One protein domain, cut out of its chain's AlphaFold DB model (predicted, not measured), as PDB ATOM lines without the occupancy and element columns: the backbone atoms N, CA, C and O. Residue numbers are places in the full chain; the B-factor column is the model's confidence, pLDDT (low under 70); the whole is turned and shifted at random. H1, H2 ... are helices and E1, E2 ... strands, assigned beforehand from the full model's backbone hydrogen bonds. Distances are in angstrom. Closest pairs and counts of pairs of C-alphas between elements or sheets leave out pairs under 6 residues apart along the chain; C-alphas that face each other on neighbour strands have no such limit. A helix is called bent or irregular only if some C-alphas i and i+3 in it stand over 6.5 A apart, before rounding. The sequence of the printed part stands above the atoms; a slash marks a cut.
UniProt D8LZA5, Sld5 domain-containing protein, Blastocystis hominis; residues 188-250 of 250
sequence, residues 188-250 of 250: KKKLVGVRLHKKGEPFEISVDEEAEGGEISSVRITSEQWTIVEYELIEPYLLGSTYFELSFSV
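Overview. This is residues 188 to 250 of the 250 residues of the protein "Sld5 domain-containing protein" of Blastocystis hominis (UniProt D8LZA5). A small twisted sheet of three strands, E4, E1 and E5, has the short helix H1 packed on one face, and a second piece, the two-stranded hairpin E2 and E3, meets the sheet near the end of E1 and the start of E4. The loop of that hairpin, residues 208 to 216, reaches away from the sheet along the longest axis. The printed part has 63 residues with one named helix and five named strands, in the order E1, E2, E3, E4, H1, E5; the class is mixed, helices and strands. Both sheets, E4 - E1 - E5 and E2 - E3, are antiparallel. The whole is compact, with a radius of gyration of the C-alphas of 12.2 A and spans of 36 by 29 by 24 A.

Arrangement. Start at E1, residues 191 to 196, the inner strand of the larger sheet. Its antiparallel neighbour E4, residues 227 to 230, is an edge strand; look there for N 194 and O 227, 2.8 A apart and within hydrogen-bond range. The other edge strand is E5, residues 244 to 247, also antiparallel to E1, with N 195 and O 245 within hydrogen-bond range at 3.1 A. H1, residues 231 to 238, is on this sheet at a height of 7.5 A; it lies over none of the strands, but only just, with 2 of its C-alphas falling on E1. E4, H1 and E5 form a split strand-helix-strand unit, two strands of one sheet with a helix between them in the chain and E1 between them in the sheet, and its crossover is right-handed. Look next at the hairpin of E2, residues 203 to 207, and E3, residues 217 to 221, where N 205 and O 219 are within hydrogen-bond range at 2.9 A. The closest C-alphas of E3 and E1 are those of Ile 221 and Arg 195, 5.9 A apart, while E3 and H1 are apart. In H1, 2 of 4 O i to N i+4 pairs and 3 of 5 O i to N i+3 pairs are within range.

Along the chain. Find C-alpha 191 at (37.234, 33.648, 5.775); from there E1 runs 16.6 A to C-alpha 196. E2 covers 12.9 A, E3 13.3 A and E4 10.0 A. H1 covers 9.5 A and is irregular, with C-alphas 233 and 236 7.4 A apart. E5 runs 10.3 A and ends at C-alpha 247, (39.248, 32.921, -3.833).

Size, cuts and confidence. Lys 198 and Glu 212 have the two C-alphas farthest apart, 36.8 A. The printed part has no cut, and no link is long. Expect low confidence, pLDDT under 70, at residues 188 to 189, 208 to 216 and 248 to 250.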
ATOM      1  N   LYS A 188      40.619  36.217  13.805       54.31
ATOM      2  CA  LYS A 188      40.280  34.852  14.261       54.31
ATOM      3  C   LYS A 188      39.308  33.998  13.425       54.31
ATOM      4  O   LYS A 188      39.011  32.887  13.837       54.31
ATOM      5  N   LYS A 189      38.801  34.470  12.285       62.75
ATOM      6  CA  LYS A 189      37.861  33.723  11.433       62.75
ATOM      7  C   LYS A 189      38.517  33.418  10.087       62.75
ATOM      8  O   LYS A 189      38.949  34.331   9.383       62.75
ATOM      9  N   LYS A 190      38.627  32.132   9.735       76.31
ATOM     10  CA  LYS A 190      39.162  31.651   8.448       76.31
ATOM     11  C   LYS A 190      38.168  31.994   7.328       76.31
ATOM     12  O   LYS A 190      37.365  31.154   6.948       76.31
ATOM     13  N   LEU A 191      38.161  33.229   6.833       83.25
ATOM     14  CA  LEU A 191      37.234  33.648   5.775       83.25
ATOM     15  C   LEU A 191      37.740  33.240   4.388       83.25
ATOM     16  O   LEU A 191      38.919  33.408   4.072       83.25
ATOM     17  N   VAL A 192      36.833  32.742   3.548       87.00
ATOM     18  CA  VAL A 192      37.102  32.366   2.154       87.00
ATOM     19  C   VAL A 192      35.991  32.872   1.239       87.00
ATOM     20  O   VAL A 192      34.811  32.816   1.581       87.00
ATOM     21  N   GLY A 193      36.358  33.367   0.056       89.69
ATOM     22  CA  GLY A 193      35.396  33.621  -1.011       89.69
ATOM     23  C   GLY A 193      35.050  32.310  -1.709       89.69
ATOM     24  O   GLY A 193      35.949  31.619  -2.183       89.69
ATOM     25  N   VAL A 194      33.763  31.984  -1.804       91.69
ATOM     26  CA  VAL A 194      33.249  30.756  -2.425       91.69
ATOM     27  C   VAL A 194      32.264  31.106  -3.533       91.69
ATOM     28  O   VAL A 194      31.471  32.041  -3.406       91.69
ATOM     29  N   ARG A 195      32.295  30.340  -4.623       92.69
ATOM     30  CA  ARG A 195      31.262  30.355  -5.668       92.69
ATOM     31  C   ARG A 195      31.036  28.961  -6.239       92.69
ATOM     32  O   ARG A 195      31.915  28.103  -6.141       92.69
ATOM     33  N   LEU A 196      29.900  28.763  -6.898       92.25
ATOM     34  CA  LEU A 196      29.644  27.548  -7.673       92.25
ATOM     35  C   LEU A 196      30.450  27.567  -8.973       92.25
ATOM     36  O   LEU A 196      30.535  28.592  -9.649       92.25
ATOM     37  N   HIS A 197      31.036  26.428  -9.337       87.62
ATOM     38  CA  HIS A 197      31.790  26.291 -10.578       87.62
ATOM     39  C   HIS A 197      30.868  26.318 -11.806       87.62
ATOM     40  O   HIS A 197      31.150  27.013 -12.783       87.62
ATOM     41  N   LYS A 198      29.766  25.561 -11.761       86.69
ATOM     42  CA  LYS A 198      28.790  25.490 -12.855       86.69
ATOM     43  C   LYS A 198      27.580  26.356 -12.542       86.69
ATOM     44  O   LYS A 198      27.169  26.459 -11.388       86.69
ATOM     45  N   LYS A 199      26.992  26.944 -13.587       83.81
ATOM     46  CA  LYS A 199      25.698  27.621 -13.472       83.81
ATOM     47  C   LYS A 199      24.633  26.596 -13.091       83.81
ATOM     48  O   LYS A 199      24.576  25.521 -13.684       83.81
ATOM     49  N   GLY A 200      23.817  26.927 -12.103       82.69
ATOM     50  CA  GLY A 200      22.816  26.021 -11.556       82.69
ATOM     51  C   GLY A 200      22.001  26.677 -10.452       82.69
ATOM     52  O   GLY A 200      22.085  27.892 -10.247       82.69
ATOM     53  N   GLU A 201      21.206  25.866  -9.760       86.62
ATOM     54  CA  GLU A 201      20.477  26.329  -8.586       86.62
ATOM     55  C   GLU A 201      21.456  26.763  -7.484       86.62
ATOM     56  O   GLU A 201      22.491  26.117  -7.292       86.62
ATOM     57  N   PRO A 202      21.169  27.870  -6.780       87.56
ATOM     58  CA  PRO A 202      22.003  28.315  -5.677       87.56
ATOM     59  C   PRO A 202      22.097  27.263  -4.578       87.56
ATOM     60  O   PRO A 202      21.108  26.622  -4.233       87.56
ATOM     61  N   PHE A 203      23.288  27.130  -4.009       89.25
ATOM     62  CA  PHE A 203      23.540  26.228  -2.899       89.25
ATOM     63  C   PHE A 203      23.293  26.964  -1.584       89.25
ATOM     64  O   PHE A 203      23.884  28.020  -1.358       89.25
ATOM     65  N   GLU A 204      22.419  26.435  -0.733       89.19
ATOM     66  CA  GLU A 204      22.042  27.061   0.537       89.19
ATOM     67  C   GLU A 204      22.585  26.256   1.720       89.19
ATOM     68  O   GLU A 204      22.418  25.040   1.790       89.19
ATOM     69  N   ILE A 205      23.250  26.948   2.646       87.81
ATOM     70  CA  ILE A 205      23.806  26.388   3.880       87.81
ATOM     71  C   ILE A 205      23.009  26.962   5.043       87.81
ATOM     72  O   ILE A 205      22.977  28.178   5.221       87.81
ATOM     73  N   SER A 206      22.377  26.104   5.838       81.50
ATOM     74  CA  SER A 206      21.741  26.500   7.094       81.50
ATOM     75  C   SER A 206      22.808  26.818   8.141       81.50
ATOM     76  O   SER A 206      23.658  25.976   8.427       81.50
ATOM     77  N   VAL A 207      22.760  28.023   8.705       79.62
ATOM     78  CA  VAL A 207      23.602  28.450   9.823       79.62
ATOM     79  C   VAL A 207      22.729  28.468  11.069       79.62
ATOM     80  O   VAL A 207      21.834  29.305  11.210       79.62
ATOM     81  N   ASP A 208      22.993  27.525  11.968       65.19
ATOM     82  CA  ASP A 208      22.407  27.516  13.303       65.19
ATOM     83  C   ASP A 208      23.145  28.563  14.142       65.19
ATOM     84  O   ASP A 208      24.110  28.268  14.845       65.19
ATOM     85  N   GLU A 209      22.742  29.828  14.031       58.50
ATOM     86  CA  GLU A 209      23.157  30.801  15.032       58.50
ATOM     87  C   GLU A 209      22.393  30.487  16.323       58.50
ATOM     88  O   GLU A 209      21.165  30.567  16.365       58.50
ATOM     89  N   GLU A 210      23.112  30.175  17.407       51.94
ATOM     90  CA  GLU A 210      22.596  30.231  18.786       51.94
ATOM     91  C   GLU A 210      22.278  31.689  19.192       51.94
ATOM     92  O   GLU A 210      22.636  32.163  20.268       51.94
ATOM     93  N   ALA A 211      21.640  32.455  18.309       47.50
ATOM     94  CA  ALA A 211      21.095  33.752  18.629       47.50
ATOM     95  C   ALA A 211      19.811  33.530  19.433       47.50
ATOM     96  O   ALA A 211      18.923  32.767  19.036       47.50
ATOM     97  N   GLU A 212      19.717  34.202  20.580       50.47
ATOM     98  CA  GLU A 212      18.503  34.337  21.387       50.47
ATOM     99  C   GLU A 212      17.357  34.881  20.509       50.47
ATOM    100  O   GLU A 212      17.141  36.087  20.420       50.47
ATOM    101  N   GLY A 213      16.660  34.001  19.785       54.16
ATOM    102  CA  GLY A 213      15.724  34.438  18.748       54.16
ATOM    103  C   GLY A 213      15.345  33.439  17.654       54.16
ATOM    104  O   GLY A 213      14.506  33.794  16.848       54.16
ATOM    105  N   GLY A 214      15.877  32.213  17.588       52.72
ATOM    106  CA  GLY A 214      15.287  31.120  16.783       52.72
ATOM    107  C   GLY A 214      15.124  31.337  15.265       52.72
ATOM    108  O   GLY A 214      14.435  30.543  14.623       52.72
ATOM    109  N   GLU A 215      15.718  32.377  14.673       53.25
ATOM    110  CA  GLU A 215      15.751  32.563  13.220       53.25
ATOM    111  C   GLU A 215      16.952  31.814  12.632       53.25
ATOM    112  O   GLU A 215      18.106  32.160  12.875       53.25
ATOM    113  N   ILE A 216      16.672  30.772  11.846       59.66
ATOM    114  CA  ILE A 216      17.687  30.046  11.076       59.66
ATOM    115  C   ILE A 216      18.133  30.959   9.934       59.66
ATOM    116  O   ILE A 216      17.363  31.230   9.008       59.66
ATOM    117  N   SER A 217      19.375  31.430   9.988       72.44
ATOM    118  CA  SER A 217      19.972  32.217   8.911       72.44
ATOM    119  C   SER A 217      20.574  31.273   7.872       72.44
ATOM    120  O   SER A 217      21.332  30.374   8.215       72.44
ATOM    121  N   SER A 218      20.253  31.437   6.587       83.69
ATOM    122  CA  SER A 218      20.826  30.614   5.511       83.69
ATOM    123  C   SER A 218      21.792  31.416   4.643       83.69
ATOM    124  O   SER A 218      21.454  32.508   4.182       83.69
ATOM    125  N   VAL A 219      22.962  30.856   4.345       87.75
ATOM    126  CA  VAL A 219      23.927  31.431   3.402       87.75
ATOM    127  C   VAL A 219      23.690  30.855   2.011       87.75
ATOM    128  O   VAL A 219      23.732  29.642   1.826       87.75
ATOM    129  N   ARG A 220      23.481  31.725   1.019       90.12
ATOM    130  CA  ARG A 220      23.213  31.344  -0.374       90.12
ATOM    131  C   ARG A 220      24.430  31.587  -1.260       90.12
ATOM    132  O   ARG A 220      24.865  32.724  -1.415       90.12
ATOM    133  N   ILE A 221      24.937  30.534  -1.889       91.62
ATOM    134  CA  ILE A 221      26.111  30.552  -2.767       91.62
ATOM    135  C   ILE A 221      25.657  30.378  -4.216       91.62
ATOM    136  O   ILE A 221      24.907  29.460  -4.546       91.62
ATOM    137  N   THR A 222      26.121  31.257  -5.103       92.00
ATOM    138  CA  THR A 222      25.768  31.249  -6.534       92.00
ATOM    139  C   THR A 222      27.009  31.085  -7.416       92.00
ATOM    140  O   THR A 222      28.140  31.142  -6.933       92.00
ATOM    141  N   SER A 223      26.820  30.866  -8.720       91.00
ATOM    142  CA  SER A 223      27.915  30.846  -9.705       91.00
ATOM    143  C   SER A 223      28.357  32.239 -10.162       91.00
ATOM    144  O   SER A 223      29.459  32.398 -10.685       91.00
ATOM    145  N   GLU A 224      27.498  33.250 -10.004       88.88
ATOM    146  CA  GLU A 224      27.696  34.584 -10.586       88.88
ATOM    147  C   GLU A 224      28.524  35.508  -9.682       88.88
ATOM    148  O   GLU A 224      29.248  36.370 -10.178       88.88
ATOM    149  N   GLN A 225      28.433  35.340  -8.359       89.12
ATOM    150  CA  GLN A 225      29.072  36.219  -7.378       89.12
ATOM    151  C   GLN A 225      29.870  35.427  -6.342       89.12
ATOM    152  O   GLN A 225      29.490  34.325  -5.950       89.12
ATOM    153  N   TRP A 226      30.974  36.016  -5.879       90.50
ATOM    154  CA  TRP A 226      31.737  35.491  -4.752       90.50
ATOM    155  C   TRP A 226      30.991  35.765  -3.450       90.50
ATOM    156  O   TRP A 226      30.638  36.906  -3.164       90.50
ATOM    157  N   THR A 227      30.776  34.719  -2.660       90.69
ATOM    158  CA  THR A 227      30.167  34.803  -1.331       90.69
ATOM    159  C   THR A 227      31.253  34.568  -0.291       90.69
ATOM    160  O   THR A 227      31.930  33.543  -0.341       90.69
ATOM    161  N   ILE A 228      31.469  35.523   0.614       89.56
ATOM    162  CA  ILE A 228      32.458  35.382   1.691       89.56
ATOM    163  C   ILE A 228      31.810  34.610   2.835       89.56
ATOM    164  O   ILE A 228      30.779  35.033   3.352       89.56
ATOM    165  N   VAL A 229      32.421  33.494   3.227       88.25
ATOM    166  CA  VAL A 229      31.946  32.632   4.315       88.25
ATOM    167  C   VAL A 229      33.103  32.216   5.215       88.25
ATOM    168  O   VAL A 229      34.269  32.280   4.820       88.25
ATOM    169  N   GLU A 230      32.786  31.773   6.427       85.88
ATOM    170  CA  GLU A 230      33.748  31.062   7.267       85.88
ATOM    171  C   GLU A 230      34.050  29.693   6.651       85.88
ATOM    172  O   GLU A 230      33.147  28.980   6.216       85.88
ATOM    173  N   TYR A 231      35.330  29.331   6.592       85.88
ATOM    174  CA  TYR A 231      35.795  28.098   5.963       85.88
ATOM    175  C   TYR A 231      35.140  26.860   6.581       85.88
ATOM    176  O   TYR A 231      34.757  25.955   5.850       85.88
ATOM    177  N   GLU A 232      34.936  26.857   7.896       84.62
ATOM    178  CA  GLU A 232      34.312  25.752   8.638       84.62
ATOM    179  C   GLU A 232      32.878  25.459   8.163       84.62
ATOM    180  O   GLU A 232      32.466  24.302   8.126       84.62
ATOM    181  N   LEU A 233      32.136  26.477   7.706       87.44
ATOM    182  CA  LEU A 233      30.777  26.301   7.177       87.44
ATOM    183  C   LEU A 233      30.764  25.586   5.821       87.44
ATOM    184  O   LEU A 233      29.791  24.913   5.482       87.44
ATOM    185  N   ILE A 234      31.821  25.757   5.022       88.31
ATOM    186  CA  ILE A 234      31.896  25.233   3.655       88.31
ATOM    187  C   ILE A 234      32.783  23.988   3.536       88.31
ATOM    188  O   ILE A 234      32.621  23.219   2.590       88.31
ATOM    189  N   GLU A 235      33.693  23.751   4.485       87.31
ATOM    190  CA  GLU A 235      34.643  22.634   4.465       87.31
ATOM    191  C   GLU A 235      33.979  21.277   4.177       87.31
ATOM    192  O   GLU A 235      34.435  20.611   3.240       87.31
ATOM    193  N   PRO A 236      32.887  20.868   4.857       88.44
ATOM    194  CA  PRO A 236      32.274  19.558   4.622       88.44
ATOM    195  C   PRO A 236      31.802  19.366   3.177       88.44
ATOM    196  O   PRO A 236      31.769  18.247   2.673       88.44
ATOM    197  N   TYR A 237      31.461  20.466   2.501       88.81
ATOM    198  CA  TYR A 237      30.982  20.481   1.123       88.81
ATOM    199  C   TYR A 237      32.111  20.633   0.096       88.81
ATOM    200  O   TYR A 237      31.897  20.371  -1.088       88.81
ATOM    201  N   LEU A 238      33.304  21.062   0.524       87.00
ATOM    202  CA  LEU A 238      34.511  21.114  -0.307       87.00
ATOM    203  C   LEU A 238      35.198  19.752  -0.393       87.00
ATOM    204  O   LEU A 238      35.709  19.390  -1.457       87.00
ATOM    205  N   LEU A 239      35.211  19.000   0.709       83.12
ATOM    206  CA  LEU A 239      35.787  17.658   0.758       83.12
ATOM    207  C   LEU A 239      35.040  16.730  -0.209       83.12
ATOM    208  O   LEU A 239      33.815  16.743  -0.304       83.12
ATOM    209  N   GLY A 240      35.786  15.977  -1.016       76.19
ATOM    210  CA  GLY A 240      35.222  15.111  -2.058       76.19
ATOM    211  C   GLY A 240      34.526  15.820  -3.234       76.19
ATOM    212  O   GLY A 240      34.191  15.156  -4.211       76.19
ATOM    213  N   SER A 241      34.361  17.146  -3.209       82.19
ATOM    214  CA  SER A 241      33.606  17.892  -4.220       82.19
ATOM    215  C   SER A 241      34.502  18.659  -5.192       82.19
ATOM    216  O   SER A 241      35.612  19.091  -4.879       82.19
ATOM    217  N   THR A 242      33.995  18.856  -6.407       80.31
ATOM    218  CA  THR A 242      34.575  19.736  -7.437       80.31
ATOM    219  C   THR A 242      33.618  20.870  -7.811       80.31
ATOM    220  O   THR A 242      33.860  21.603  -8.773       80.31
ATOM    221  N   TYR A 243      32.528  21.009  -7.050       85.56
ATOM    222  CA  TYR A 243      31.415  21.905  -7.342       85.56
ATOM    223  C   TYR A 243      31.711  23.369  -7.006       85.56
ATOM    224  O   TYR A 243      31.112  24.263  -7.596       85.56
ATOM    225  N   PHE A 244      32.658  23.618  -6.104       90.38
ATOM    226  CA  PHE A 244      32.981  24.952  -5.609       90.38
ATOM    227  C   PHE A 244      34.340  25.440  -6.111       90.38
ATOM    228  O   PHE A 244      35.281  24.664  -6.307       90.38
ATOM    229  N   GLU A 245      34.457  26.753  -6.269       90.88
ATOM    230  CA  GLU A 245      35.729  27.443  -6.455       90.88
ATOM    231  C   GLU A 245      35.997  28.395  -5.297       90.88
ATOM    232  O   GLU A 245      35.076  29.063  -4.826       90.88
ATOM    233  N   LEU A 246      37.267  28.497  -4.900       89.94
ATOM    234  CA  LEU A 246      37.721  29.376  -3.823       89.94
ATOM    235  C   LEU A 246      38.502  30.597  -4.339       89.94
ATOM    236  O   LEU A 246      39.154  30.539  -5.384       89.94
ATOM    237  N   SER A 247      38.455  31.705  -3.596       84.88
ATOM    238  CA  SER A 247      39.248  32.921  -3.833       84.88
ATOM    239  C   SER A 247      39.615  33.623  -2.522       84.88
ATOM    240  O   SER A 247      38.806  33.675  -1.597       84.88
ATOM    241  N   PHE A 248      40.817  34.215  -2.473       67.94
ATOM    242  CA  PHE A 248      41.227  35.169  -1.428       67.94
ATOM    243  C   PHE A 248      40.879  36.623  -1.759       67.94
ATOM    244  O   PHE A 248      40.841  37.453  -0.858       67.94
ATOM    245  N   SER A 249      40.674  36.946  -3.038       56.75
ATOM    246  CA  SER A 249      40.364  38.307  -3.467       56.75
ATOM    247  C   SER A 249      38.857  38.416  -3.645       56.75
ATOM    248  O   SER A 249      38.313  37.876  -4.614       56.75
ATOM    249  N   VAL A 250      38.210  39.080  -2.694       47.91
ATOM    250  CA  VAL A 250      36.866  39.648  -2.827       47.91
ATOM    251  C   VAL A 250      36.959  41.104  -2.410       47.91
ATOM    252  O   VAL A 250      37.593  41.358  -1.362       47.91
TER     253      VAL A 250